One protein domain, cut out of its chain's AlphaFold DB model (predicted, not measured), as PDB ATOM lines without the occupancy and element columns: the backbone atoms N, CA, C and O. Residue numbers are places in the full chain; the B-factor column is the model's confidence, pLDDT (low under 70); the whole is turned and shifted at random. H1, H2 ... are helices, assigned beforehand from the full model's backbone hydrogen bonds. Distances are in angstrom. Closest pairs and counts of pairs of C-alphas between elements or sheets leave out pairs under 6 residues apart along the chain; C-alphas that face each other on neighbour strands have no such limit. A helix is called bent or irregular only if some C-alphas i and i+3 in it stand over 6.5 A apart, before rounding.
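What this domain is: This is residues 4 to 102 of the 102 residues of an uncharacterized protein of Allobacillus sp. SKP2-8 (UniProt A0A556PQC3). Two long helices, H1 and H4, lie side by side and run opposite ways along a rod, with a small head of two short helices, H2 and H3, packed on the first residues of H4 at one end. The pair is loosely joined, H1 meeting H4 only with residues 23 to 30, and the long link of residues 34 to 47 leads from H1 over to the head. The printed part has 99 residues, with four named helices in the order H1, H2, H3, H4 and no named strand; the class is all helix. The whole is loose, with a radius of gyration of the C-alphas of 18.2 A, and the C-alphas span 56 by 24 by 23 A.

How they stand to each other: The hub is H4, residues 72 to 101, which touches three helices. With residues 74 to 81 alone it only just touches H1, residues 4 to 33, with 3 pairs of C-alphas within 8 A. Their closest C-alphas, those of Phe 30 and Phe 74, are 6.7 A apart. H1 and H4 run opposite ways at a shallow tilt of 9 degrees, centre to centre 12.1 A. With residues 72 to 73 alone H4 touches H2, residues 48 to 57, about perpendicular at 88 degrees; the closest C-alphas, those of Leu 56 and Pro 72, are 6.0 A apart. With residues 72 to 76 alone H4 touches H3, residues 60 to 65, at a steep tilt of 69.6 degrees, only just short of about perpendicular; the closest C-alphas, those of Phe 62 and Pro 72, are 5.5 A apart. The helix packing is mostly crossed, but only just: of the three touching pairs, one is at a shallow tilt. H2 and H3 are close but not clearly touching, their closest C-alphas, those of Leu 56 and Phe 62, being 6.7 A apart. H1 is apart from H2 and from H3. In H1 and H2 every O i to N i+4 pair is within hydrogen-bond range; in H3 it is 1 of 2 and in H4 25 of 26.

Where its parts are: H1 begins at C-alpha 4, (158.805, 185.549, 200.918), and is 43.5 A long from first to last C-alpha. H4 is 44.1 A long, from C-alpha 72 at (137.286, 185.278, 162.353) to C-alpha 101 at (164.174, 172.164, 194.749). H2 measures 14.3 A and H3 6.5 A. H3 is neither bent nor irregular, but only just: C-alphas 62 and 65 are 6.2 A apart.

The domain as a whole: The two C-alphas farthest apart, those of Asp 46 and Asn 102, are 56.5 A apart. The first and last printed C-alphas, those of Lys 4 and Asn 102, are 13.5 A apart. The printed part has no cut. H1 to H2 is a long link of 14 residues, H2 to H3 a tight one of 2, and H3 to H4 a short one of 6. The mean pLDDT of the printed part is 86.6, and residues 43 to 45 and 100 to 102 are under 70.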
ATOM      1  N   LYS A   4     158.483 185.261 202.323       71.94
ATOM      2  CA  LYS A   4     158.805 185.549 200.918       71.94
ATOM      3  C   LYS A   4     158.102 184.593 199.942       71.94
ATOM      4  O   LYS A   4     157.527 185.061 198.959       71.94
ATOM      5  N   GLN A   5     158.070 183.287 200.227       73.38
ATOM      6  CA  GLN A   5     157.379 182.297 199.382       73.38
ATOM      7  C   GLN A   5     155.856 182.496 199.396       73.38
ATOM      8  O   GLN A   5     155.196 182.399 198.357       73.38
ATOM      9  N   LYS A   6     155.283 182.829 200.562       74.62
ATOM     10  CA  LYS A   6     153.839 183.074 200.712       74.62
ATOM     11  C   LYS A   6     153.405 184.332 199.943       74.62
ATOM     12  O   LYS A   6     152.398 184.302 199.234       74.62
ATOM     13  N   LYS A   7     154.211 185.400 200.000       77.19
ATOM     14  CA  LYS A   7     153.997 186.648 199.246       77.19
ATOM     15  C   LYS A   7     154.103 186.444 197.728       77.19
ATOM     16  O   LYS A   7     153.281 186.984 196.989       77.19
ATOM     17  N   GLY A   8     155.065 185.638 197.266       81.81
ATOM     18  CA  GLY A   8     155.229 185.289 195.848       81.81
ATOM     19  C   GLY A   8     154.022 184.536 195.276       81.81
ATOM     20  O   GLY A   8     153.454 184.955 194.265       81.81
ATOM     21  N   ARG A   9     153.554 183.492 195.978       82.69
ATOM     22  CA  ARG A   9     152.336 182.748 195.603       82.69
ATOM     23  C   ARG A   9     151.098 183.640 195.548       82.69
ATOM     24  O   ARG A   9     150.318 183.529 194.609       82.69
ATOM     25  N   PHE A  10     150.925 184.531 196.523       87.50
ATOM     26  CA  PHE A  10     149.773 185.434 196.556       87.50
ATOM     27  C   PHE A  10     149.782 186.440 195.394       87.50
ATOM     28  O   PHE A  10     148.752 186.645 194.752       87.50
ATOM     29  N   LYS A  11     150.946 187.022 195.065       89.44
ATOM     30  CA  LYS A  11     151.087 187.931 193.914       89.44
ATOM     31  C   LYS A  11     150.709 187.239 192.604       89.44
ATOM     32  O   LYS A  11     149.983 187.813 191.798       89.44
ATOM     33  N   ARG A  12     151.173 186.004 192.414       88.88
ATOM     34  CA  ARG A  12     150.863 185.204 191.228       88.88
ATOM     35  C   ARG A  12     149.388 184.829 191.146       88.88
ATOM     36  O   ARG A  12     148.799 184.972 190.084       88.88
ATOM     37  N   LEU A  13     148.775 184.422 192.258       91.12
ATOM     38  CA  LEU A  13     147.336 184.154 192.298       91.12
ATOM     39  C   LEU A  13     146.523 185.395 191.902       91.12
ATOM     40  O   LEU A  13     145.612 185.298 191.088       91.12
ATOM     41  N   LYS A  14     146.890 186.571 192.427       93.94
ATOM     42  CA  LYS A  14     146.241 187.839 192.073       93.94
ATOM     43  C   LYS A  14     146.387 188.166 190.584       93.94
ATOM     44  O   LYS A  14     145.428 188.633 189.977       93.94
ATOM     45  N   TRP A  15     147.560 187.907 190.003       94.62
ATOM     46  CA  TRP A  15     147.785 188.073 188.567       94.62
ATOM     47  C   TRP A  15     146.892 187.136 187.746       94.62
ATOM     48  O   TRP A  15     146.191 187.612 186.863       94.62
ATOM     49  N   TRP A  16     146.823 185.847 188.098       96.25
ATOM     50  CA  TRP A  16     145.961 184.875 187.415       96.25
ATOM     51  C   TRP A  16     144.484 185.250 187.455       96.25
ATOM     52  O   TRP A  16     143.829 185.213 186.417       96.25
ATOM     53  N   ILE A  17     143.975 185.645 188.626       96.31
ATOM     54  CA  ILE A  17     142.589 186.109 188.766       96.31
ATOM     55  C   ILE A  17     142.348 187.299 187.836       96.31
ATOM     56  O   ILE A  17     141.392 187.283 187.074       96.31
ATOM     57  N   SER A  18     143.242 188.292 187.839       96.19
ATOM     58  CA  SER A  18     143.099 189.469 186.980       96.19
ATOM     59  C   SER A  18     143.133 189.120 185.490       96.19
ATOM     60  O   SER A  18     142.284 189.601 184.747       96.19
ATOM     61  N   SER A  19     144.084 188.292 185.047       95.25
ATOM     62  CA  SER A  19     144.216 187.900 183.637       95.25
ATOM     63  C   SER A  19     143.001 187.107 183.154       95.25
ATOM     64  O   SER A  19     142.472 187.386 182.084       95.25
ATOM     65  N   LEU A  20     142.504 186.167 183.966       96.75
ATOM     66  CA  LEU A  20     141.285 185.411 183.662       96.75
ATOM     67  C   LEU A  20     140.047 186.312 183.643       96.75
ATOM     68  O   LEU A  20     139.223 186.187 182.743       96.75
ATOM     69  N   SER A  21     139.921 187.245 184.588       97.00
ATOM     70  CA  SER A  21     138.815 188.207 184.592       97.00
ATOM     71  C   SER A  21     138.817 189.080 183.339       97.00
ATOM     72  O   SER A  21     137.769 189.253 182.727       97.00
ATOM     73  N   ILE A  22     139.981 189.590 182.927       96.38
ATOM     74  CA  ILE A  22     140.116 190.383 181.698       96.38
ATOM     75  C   ILE A  22     139.730 189.544 180.479       96.38
ATOM     76  O   ILE A  22     138.956 190.007 179.647       96.38
ATOM     77  N   PHE A  23     140.211 188.301 180.398       96.31
ATOM     78  CA  PHE A  23     139.859 187.388 179.313       96.31
ATOM     79  C   PHE A  23     138.344 187.180 179.202       96.31
ATOM     80  O   PHE A  23     137.782 187.336 178.121       96.31
ATOM     81  N   VAL A  24     137.667 186.901 180.320       96.81
ATOM     82  CA  VAL A  24     136.207 186.720 180.347       96.81
ATOM     83  C   VAL A  24     135.475 187.991 179.917       96.81
ATOM     84  O   VAL A  24     134.525 187.909 179.144       96.81
ATOM     85  N   VAL A  25     135.924 189.168 180.365       97.31
ATOM     86  CA  VAL A  25     135.342 190.446 179.929       97.31
ATOM     87  C   VAL A  25     135.480 190.619 178.416       97.31
ATOM     88  O   VAL A  25     134.501 190.981 177.772       97.31
ATOM     89  N   PHE A  26     136.641 190.308 177.832       94.75
ATOM     90  CA  PHE A  26     136.813 190.354 176.377       94.75
ATOM     91  C   PHE A  26     135.884 189.385 175.644       94.75
ATOM     92  O   PHE A  26     135.288 189.786 174.651       94.75
ATOM     93  N   MET A  27     135.693 188.159 176.148       95.06
ATOM     94  CA  MET A  27     134.741 187.215 175.545       95.06
ATOM     95  C   MET A  27     133.310 187.764 175.554       95.06
ATOM     96  O   MET A  27     132.605 187.659 174.555       95.06
ATOM     97  N   ILE A  28     132.887 188.384 176.661       95.69
ATOM     98  CA  ILE A  28     131.561 189.011 176.767       95.69
ATOM     99  C   ILE A  28     131.441 190.185 175.792       95.69
ATOM    100  O   ILE A  28     130.423 190.321 175.121       95.69
ATOM    101  N   VAL A  29     132.474 191.025 175.696       93.94
ATOM    102  CA  VAL A  29     132.491 192.154 174.758       93.94
ATOM    103  C   VAL A  29     132.384 191.659 173.318       93.94
ATOM    104  O   VAL A  29     131.554 192.179 172.582       93.94
ATOM    105  N   PHE A  30     133.157 190.644 172.926       93.69
ATOM    106  CA  PHE A  30     133.076 190.065 171.583       93.69
ATOM    107  C   PHE A  30     131.687 189.511 171.295       93.69
ATOM    108  O   PHE A  30     131.114 189.865 170.274       93.69
ATOM    109  N   PHE A  31     131.102 188.766 172.234       92.31
ATOM    110  CA  PHE A  31     129.749 188.233 172.091       92.31
ATOM    111  C   PHE A  31     128.676 189.324 171.917       92.31
ATOM    112  O   PHE A  31     127.705 189.127 171.199       92.31
ATOM    113  N   ILE A  32     128.830 190.479 172.578       92.56
ATOM    114  CA  ILE A  32     127.888 191.604 172.449       92.56
ATOM    115  C   ILE A  32     128.099 192.372 171.136       92.56
ATOM    116  O   ILE A  32     127.139 192.889 170.574       92.56
ATOM    117  N   VAL A  33     129.349 192.507 170.687       90.31
ATOM    118  CA  VAL A  33     129.716 193.293 169.497       90.31
ATOM    119  C   VAL A  33     129.463 192.526 168.201       90.31
ATOM    120  O   VAL A  33     129.171 193.146 167.180       90.31
ATOM    121  N   GLU A  34     129.574 191.205 168.230       85.50
ATOM    122  CA  GLU A  34     129.382 190.336 167.074       85.50
ATOM    123  C   GLU A  34     128.023 190.564 166.386       85.50
ATOM    124  O   GLU A  34     126.975 190.561 167.034       85.50
ATOM    125  N   GLY A  35     128.031 190.787 165.064       80.69
ATOM    126  CA  GLY A  35     126.821 191.039 164.279       80.69
ATOM    127  C   GLY A  35     126.199 192.424 164.493       80.69
ATOM    128  O   GLY A  35     125.085 192.680 164.028       80.69
ATOM    129  N   THR A  36     126.887 193.329 165.198       86.69
ATOM    130  CA  THR A  36     126.447 194.717 165.408       86.69
ATOM    131  C   THR A  36     127.225 195.698 164.532       86.69
ATOM    132  O   THR A  36     128.265 195.382 163.968       86.69
ATOM    133  N   ILE A  37     126.773 196.954 164.486       78.38
ATOM    134  CA  ILE A  37     127.482 198.054 163.803       78.38
ATOM    135  C   ILE A  37     128.873 198.368 164.385       78.38
ATOM    136  O   ILE A  37     129.601 199.175 163.812       78.38
ATOM    137  N   PHE A  38     129.217 197.792 165.541       76.94
ATOM    138  CA  PHE A  38     130.537 197.923 166.157       76.94
ATOM    139  C   PHE A  38     131.526 196.857 165.672       76.94
ATOM    140  O   PHE A  38     132.691 196.888 166.071       76.94
ATOM    141  N   GLU A  39     131.081 195.925 164.828       73.88
ATOM    142  CA  GLU A  39     131.963 194.997 164.137       73.88
ATOM    143  C   GLU A  39     132.897 195.783 163.202       73.88
ATOM    144  O   GLU A  39     132.440 196.649 162.446       73.88
ATOM    145  N   PRO A  40     134.222 195.571 163.283       71.00
ATOM    146  CA  PRO A  40     135.155 196.349 162.489       71.00
ATOM    147  C   PRO A  40     134.977 196.022 161.004       71.00
ATOM    148  O   PRO A  40     135.083 194.873 160.589       71.00
ATOM    149  N   ASN A  41     134.741 197.054 160.193       73.75
ATOM    150  CA  ASN A  41     134.721 196.920 158.743       73.75
ATOM    151  C   ASN A  41     136.161 196.836 158.218       73.75
ATOM    152  O   ASN A  41     136.907 197.813 158.294       73.75
ATOM    153  N   LEU A  42     136.542 195.668 157.706       72.00
ATOM    154  CA  LEU A  42     137.895 195.382 157.218       72.00
ATOM    155  C   LEU A  42     137.975 195.288 155.690       72.00
ATOM    156  O   LEU A  42     139.014 194.918 155.155       72.00
ATOM    157  N   ASN A  43     136.901 195.674 154.996       63.94
ATOM    158  CA  ASN A  43     136.723 195.562 153.546       63.94
ATOM    159  C   ASN A  43     137.531 196.593 152.721       63.94
ATOM    160  O   ASN A  43     137.042 197.117 151.724       63.94
ATOM    161  N   ASP A  44     138.759 196.902 153.134       64.25
ATOM    162  CA  ASP A  44     139.725 197.656 152.331       64.25
ATOM    163  C   ASP A  44     140.901 196.728 151.990       64.25
ATOM    164  O   ASP A  44     141.956 196.747 152.631       64.25
ATOM    165  N   SER A  45     140.712 195.891 150.965       61.47
ATOM    166  CA  SER A  45     141.688 194.891 150.492       61.47
ATOM    167  C   SER A  45     143.024 195.485 150.012       61.47
ATOM    168  O   SER A  45     144.033 194.780 149.924       61.47
ATOM    169  N   ASP A  46     143.075 196.798 149.774       74.88
ATOM    170  CA  ASP A  46     144.297 197.523 149.408       74.88
ATOM    171  C   ASP A  46     145.241 197.796 150.596       74.88
ATOM    172  O   ASP A  46     146.388 198.212 150.394       74.88
ATOM    173  N   ASN A  47     144.817 197.536 151.840       76.94
ATOM    174  CA  ASN A  47     145.648 197.724 153.029       76.94
ATOM    175  C   ASN A  47     146.013 196.395 153.729       76.94
ATOM    176  O   ASN A  47     145.467 195.325 153.464       76.94
ATOM    177  N   VAL A  48     147.001 196.451 154.631       79.06
ATOM    178  CA  VAL A  48     147.515 195.266 155.350       79.06
ATOM    179  C   VAL A  48     146.432 194.601 156.209       79.06
ATOM    180  O   VAL A  48     146.461 193.385 156.385       79.06
ATOM    181  N   ALA A  49     145.477 195.378 156.728       74.88
ATOM    182  CA  ALA A  49     144.382 194.855 157.535       74.88
ATOM    183  C   ALA A  49     143.367 194.083 156.678       74.88
ATOM    184  O   ALA A  49     142.951 193.006 157.096       74.88
ATOM    185  N   GLY A  50     143.051 194.563 155.471       79.44
ATOM    186  CA  GLY A  50     142.210 193.853 154.507       79.44
ATOM    187  C   GLY A  50     142.829 192.527 154.075       79.44
ATOM    188  O   GLY A  50     142.202 191.487 154.214       79.44
ATOM    189  N   LYS A  51     144.121 192.511 153.716       83.19
ATOM    190  CA  LYS A  51     144.826 191.252 153.390       83.19
ATOM    191  C   LYS A  51     144.846 190.242 154.538       83.19
ATOM    192  O   LYS A  51     144.799 189.038 154.307       83.19
ATOM    193  N   ALA A  52     144.977 190.719 155.773       82.56
ATOM    194  CA  ALA A  52     144.920 189.853 156.944       82.56
ATOM    195  C   ALA A  52     143.494 189.341 157.210       82.56
ATOM    196  O   ALA A  52     143.346 188.230 157.713       82.56
ATOM    197  N   ALA A  53     142.469 190.125 156.861       81.62
ATOM    198  CA  ALA A  53     141.077 189.712 156.950       81.62
ATOM    199  C   ALA A  53     140.755 188.635 155.917       81.62
ATOM    200  O   ALA A  53     140.275 187.581 156.317       81.62
ATOM    201  N   ASP A  54     141.152 188.832 154.658       84.94
ATOM    202  CA  ASP A  54     141.003 187.830 153.595       84.94
ATOM    203  C   ASP A  54     141.673 186.503 153.995       84.94
ATOM    204  O   ASP A  54     141.063 185.436 153.944       84.94
ATOM    205  N   TRP A  55     142.912 186.561 154.501       87.38
ATOM    206  CA  TRP A  55     143.621 185.370 154.986       87.38
ATOM    207  C   TRP A  55     142.901 184.668 156.151       87.38
ATOM    208  O   TRP A  55     142.919 183.438 156.240       87.38
ATOM    209  N   LEU A  56     142.294 185.428 157.067       87.69
ATOM    210  CA  LEU A  56     141.537 184.863 158.184       87.69
ATOM    211  C   LEU A  56     140.215 184.249 157.731       87.69
ATOM    212  O   LEU A  56     139.858 183.193 158.247       87.69
ATOM    213  N   GLU A  57     139.512 184.868 156.785       84.12
ATOM    214  CA  GLU A  57     138.280 184.332 156.199       84.12
ATOM    215  C   GLU A  57     138.533 183.029 155.433       84.12
ATOM    216  O   GLU A  57     137.749 182.088 155.537       84.12
ATOM    217  N   GLU A  58     139.670 182.906 154.748       88.62
ATOM    218  CA  GLU A  58     140.061 181.671 154.055       88.62
ATOM    219  C   GLU A  58     140.598 180.575 155.001       88.62
ATOM    220  O   GLU A  58     140.793 179.425 154.598       88.62
ATOM    221  N   SER A  59     140.862 180.893 156.272       89.69
ATOM    222  CA  SER A  59     141.505 179.967 157.205       89.69
ATOM    223  C   SER A  59     140.540 178.919 157.770       89.69
ATOM    224  O   SER A  59     139.654 179.240 158.565       89.69
ATOM    225  N   GLU A  60     140.786 177.632 157.505       92.56
ATOM    226  CA  GLU A  60     140.048 176.541 158.168       92.56
ATOM    227  C   GLU A  60     140.212 176.560 159.697       92.56
ATOM    228  O   GLU A  60     139.314 176.147 160.433       92.56
ATOM    229  N   LEU A  61     141.344 177.059 160.207       91.12
ATOM    230  CA  LEU A  61     141.578 177.127 161.649       91.12
ATOM    231  C   LEU A  61     140.535 178.014 162.335       91.12
ATOM    232  O   LEU A  61     140.033 177.631 163.384       91.12
ATOM    233  N   PHE A  62     140.193 179.160 161.745       90.81
ATOM    234  CA  PHE A  62     139.305 180.153 162.359       90.81
ATOM    235  C   PHE A  62     137.861 180.102 161.863       90.81
ATOM    236  O   PHE A  62     137.023 180.785 162.446       90.81
ATOM    237  N   ASN A  63     137.577 179.283 160.843       88.81
ATOM    238  CA  ASN A  63     136.234 179.089 160.282       88.81
ATOM    239  C   ASN A  63     135.678 177.672 160.484       88.81
ATOM    240  O   ASN A  63     134.484 177.454 160.300       88.81
ATOM    241  N   VAL A  64     136.510 176.703 160.888       90.94
ATOM    242  CA  VAL A  64     136.080 175.313 161.118       90.94
ATOM    243  C   VAL A  64     136.520 174.808 162.489       90.94
ATOM    244  O   VAL A  64     135.698 174.316 163.259       90.94
ATOM    245  N   TRP A  65     137.811 174.915 162.806       93.88
ATOM    246  CA  TRP A  65     138.378 174.259 163.993       93.88
ATOM    247  C   TRP A  65     138.254 175.077 165.280       93.88
ATOM    248  O   TRP A  65     138.097 174.508 166.361       93.88
ATOM    249  N   PHE A  66     138.351 176.400 165.183       92.00
ATOM    250  CA  PHE A  66     138.332 177.323 166.308       92.00
ATOM    251  C   PHE A  66     137.397 178.498 166.004       92.00
ATOM    252  O   PHE A  66     137.832 179.578 165.614       92.00
ATOM    253  N   THR A  67     136.099 178.258 166.198       92.25
ATOM    254  CA  THR A  67     134.998 179.182 165.872       92.25
ATOM    255  C   THR A  67     134.129 179.544 167.084       92.25
ATOM    256  O   THR A  67     132.919 179.320 167.074       92.25
ATOM    257  N   PRO A  68     134.700 180.078 168.181       91.19
ATOM    258  CA  PRO A  68     133.879 180.567 169.287       91.19
ATOM    259  C   PRO A  68     132.963 181.734 168.881       91.19
ATOM    260  O   PRO A  68     131.906 181.894 169.486       91.19
ATOM    261  N   PHE A  69     133.357 182.509 167.868       91.25
ATOM    262  CA  PHE A  69     132.601 183.611 167.275       91.25
ATOM    263  C   PHE A  69     132.516 183.417 165.751       91.25
ATOM    264  O   PHE A  69     133.363 182.751 165.152       91.25
ATOM    265  N   ASN A  70     131.517 184.010 165.100       88.69
ATOM    266  CA  ASN A  70     131.380 183.993 163.642       88.69
ATOM    267  C   ASN A  70     132.396 184.915 162.963       88.69
ATOM    268  O   ASN A  70     132.793 184.645 161.836       88.69
ATOM    269  N   PHE A  71     132.842 185.977 163.641       88.50
ATOM    270  CA  PHE A  71     133.829 186.901 163.093       88.50
ATOM    271  C   PHE A  71     135.265 186.365 163.299       88.50
ATOM    272  O   PHE A  71     135.743 186.324 164.443       88.50
ATOM    273  N   PRO A  72     136.004 185.988 162.230       88.69
ATOM    274  CA  PRO A  72     137.286 185.278 162.353       88.69
ATOM    275  C   PRO A  72     138.373 186.043 163.119       88.69
ATOM    276  O   PRO A  72     139.234 185.447 163.768       88.69
ATOM    277  N   TRP A  73     138.326 187.376 163.120       87.31
ATOM    278  CA  TRP A  73     139.258 188.199 163.895       87.31
ATOM    279  C   TRP A  73     139.085 188.059 165.403       87.31
ATOM    280  O   TRP A  73     140.078 188.038 166.135       87.31
ATOM    281  N   PHE A  74     137.849 187.931 165.890       91.44
ATOM    282  CA  PHE A  74     137.614 187.671 167.309       91.44
ATOM    283  C   PHE A  74     138.143 186.286 167.685       91.44
ATOM    284  O   PHE A  74     138.762 186.136 168.743       91.44
ATOM    285  N   ASN A  75     138.022 185.304 166.787       93.06
ATOM    286  CA  ASN A  75     138.616 183.977 166.963       93.06
ATOM    287  C   ASN A  75     140.146 184.053 167.043       93.06
ATOM    288  O   ASN A  75     140.737 183.485 167.962       93.06
ATOM    289  N   LEU A  76     140.795 184.819 166.158       92.44
ATOM    290  CA  LEU A  76     142.244 185.038 166.204       92.44
ATOM    291  C   LEU A  76     142.686 185.644 167.542       92.44
ATOM    292  O   LEU A  76     143.581 185.105 168.198       92.44
ATOM    293  N   VAL A  77     142.065 186.748 167.970       92.81
ATOM    294  CA  VAL A  77     142.425 187.422 169.230       92.81
ATOM    295  C   VAL A  77     142.220 186.488 170.422       92.81
ATOM    296  O   VAL A  77     143.073 186.412 171.310       92.81
ATOM    297  N   THR A  78     141.126 185.729 170.415       95.25
ATOM    298  CA  THR A  78     140.828 184.734 171.448       95.25
ATOM    299  C   THR A  78     141.903 183.655 171.503       95.25
ATOM    300  O   THR A  78     142.426 183.365 172.581       95.25
ATOM    301  N   LEU A  79     142.291 183.101 170.351       95.44
ATOM    302  CA  LEU A  79     143.325 182.073 170.270       95.44
ATOM    303  C   LEU A  79     144.676 182.601 170.765       95.44
ATOM    304  O   LEU A  79     145.337 181.939 171.566       95.44
ATOM    305  N   LEU A  80     145.071 183.808 170.350       95.44
ATOM    306  CA  LEU A  80     146.311 184.445 170.803       95.44
ATOM    307  C   LEU A  80     146.327 184.635 172.322       95.44
ATOM    308  O   LEU A  80     147.340 184.353 172.968       95.44
ATOM    309  N   TYR A  81     145.208 185.060 172.912       95.88
ATOM    310  CA  TYR A  81     145.106 185.215 174.360       95.88
ATOM    311  C   TYR A  81     145.188 183.863 175.085       95.88
ATOM    312  O   TYR A  81     145.876 183.749 176.102       95.88
ATOM    313  N   ILE A  82     144.557 182.813 174.547       96.44
ATOM    314  CA  ILE A  82     144.661 181.448 175.084       96.44
ATOM    315  C   ILE A  82     146.112 180.961 175.042       96.44
ATOM    316  O   ILE A  82     146.614 180.464 176.052       96.44
ATOM    317  N   VAL A  83     146.814 181.140 173.918       97.12
ATOM    318  CA  VAL A  83     148.236 180.779 173.793       97.12
ATOM    319  C   VAL A  83     149.082 181.563 174.796       97.12
ATOM    320  O   VAL A  83     149.925 180.977 175.475       97.12
ATOM    321  N   PHE A  84     148.831 182.863 174.957       96.31
ATOM    322  CA  PHE A  84     149.521 183.692 175.944       96.31
ATOM    323  C   PHE A  84     149.322 183.175 177.378       96.31
ATOM    324  O   PHE A  84     150.294 183.052 178.134       96.31
ATOM    325  N   LEU A  85     148.089 182.825 177.755       96.19
ATOM    326  CA  LEU A  85     147.801 182.224 179.059       96.19
ATOM    327  C   LEU A  85     148.485 180.862 179.207       96.19
ATOM    328  O   LEU A  85     149.058 180.584 180.258       96.19
ATOM    329  N   LEU A  86     148.495 180.034 178.164       96.31
ATOM    330  CA  LEU A  86     149.131 178.720 178.193       96.31
ATOM    331  C   LEU A  86     150.647 178.834 178.413       96.31
ATOM    332  O   LEU A  86     151.190 178.203 179.322       96.31
ATOM    333  N   VAL A  87     151.325 179.680 177.635       96.25
ATOM    334  CA  VAL A  87     152.762 179.953 177.792       96.25
ATOM    335  C   VAL A  87     153.044 180.486 179.191       96.25
ATOM    336  O   VAL A  87     153.964 180.006 179.859       96.25
ATOM    337  N   SER A  88     152.214 181.419 179.665       94.25
ATOM    338  CA  SER A  88     152.325 181.949 181.019       94.25
ATOM    339  C   SER A  88     152.244 180.824 182.044       94.25
ATOM    340  O   SER A  88     153.174 180.692 182.828       94.25
ATOM    341  N   ALA A  89     151.228 179.953 181.985       93.69
ATOM    342  CA  ALA A  89     151.045 178.814 182.891       93.69
ATOM    343  C   ALA A  89     152.230 177.842 182.895       93.69
ATOM    344  O   ALA A  89     152.623 177.346 183.958       93.69
ATOM    345  N   ILE A  90     152.819 177.586 181.727       94.75
ATOM    346  CA  ILE A  90     153.992 176.723 181.577       94.75
ATOM    347  C   ILE A  90     155.197 177.333 182.304       94.75
ATOM    348  O   ILE A  90     155.777 176.681 183.179       94.75
ATOM    349  N   VAL A  91     155.541 178.591 182.004       92.62
ATOM    350  CA  VAL A  91     156.645 179.327 182.656       92.62
ATOM    351  C   VAL A  91     156.468 179.319 184.171       92.62
ATOM    352  O   VAL A  91     157.391 179.031 184.941       92.62
ATOM    353  N   ASP A  92     155.242 179.568 184.594       89.19
ATOM    354  CA  ASP A  92     154.849 179.618 185.981       89.19
ATOM    355  C   ASP A  92     155.013 178.247 186.667       89.19
ATOM    356  O   ASP A  92     155.526 178.152 187.790       89.19
ATOM    357  N   THR A  93     154.619 177.157 186.017       89.12
ATOM    358  CA  THR A  93     154.785 175.793 186.546       89.12
ATOM    359  C   THR A  93     156.262 175.437 186.717       89.12
ATOM    360  O   THR A  93     156.659 174.935 187.774       89.12
ATOM    361  N   PHE A  94     157.101 175.770 185.733       89.44
ATOM    362  CA  PHE A  94     158.547 175.563 185.828       89.44
ATOM    363  C   PHE A  94     159.192 176.409 186.930       89.44
ATOM    364  O   PHE A  94     160.088 175.918 187.623       89.44
ATOM    365  N   SER A  95     158.724 177.643 187.149       83.88
ATOM    366  CA  SER A  95     159.198 178.479 188.260       83.88
ATOM    367  C   SER A  95     158.880 177.853 189.621       83.88
ATOM    368  O   SER A  95     159.761 177.774 190.471       83.88
ATOM    369  N   LEU A  96     157.660 177.338 189.823       79.50
ATOM    370  CA  LEU A  96     157.289 176.680 191.087       79.50
ATOM    371  C   LEU A  96     158.105 175.416 191.341       79.50
ATOM    372  O   LEU A  96     158.464 175.133 192.483       79.50
ATOM    373  N   LYS A  97     158.379 174.643 190.285       76.75
ATOM    374  CA  LYS A  97     159.193 173.430 190.395       76.75
ATOM    375  C   LYS A  97     160.607 173.766 190.879       76.75
ATOM    376  O   LYS A  97     161.115 173.068 191.750       76.75
ATOM    377  N   ARG A  98     161.199 174.847 190.361       74.19
ATOM    378  CA  ARG A  98     162.528 175.337 190.755       74.19
ATOM    379  C   ARG A  98     162.566 175.794 192.213       74.19
ATOM    380  O   ARG A  98     163.454 175.383 192.949       74.19
ATOM    381  N   ASP A  99     161.566 176.558 192.652       72.00
ATOM    382  CA  ASP A  99     161.475 177.064 194.031       72.00
ATOM    383  C   ASP A  99     161.258 175.962 195.083       72.00
ATOM    384  O   ASP A  99     161.440 176.207 196.272       72.00
ATOM    385  N   LYS A 100     160.828 174.762 194.667       66.38
ATOM    386  CA  LYS A 100     160.663 173.592 195.545       66.38
ATOM    387  C   LYS A 100     161.953 172.765 195.686       66.38
ATOM    388  O   LYS A 100     162.033 171.952 196.600       66.38
ATOM    389  N   GLN A 101     162.907 172.913 194.763       64.12
ATOM    390  CA  GLN A 101     164.174 172.164 194.749       64.12
ATOM    391  C   GLN A 101     165.336 172.897 195.441       64.12
ATOM    392  O   GLN A 101     166.345 172.256 195.725       64.12
ATOM    393  N   ASN A 102     165.178 174.195 195.714       54.22
ATOM    394  CA  ASN A 102     166.101 175.034 196.486       54.22
ATOM    395  C   ASN A 102     165.563 175.275 197.900       54.22
ATOM    396  O   ASN A 102     166.394 175.468 198.813       54.22
TER     397      ASN A 102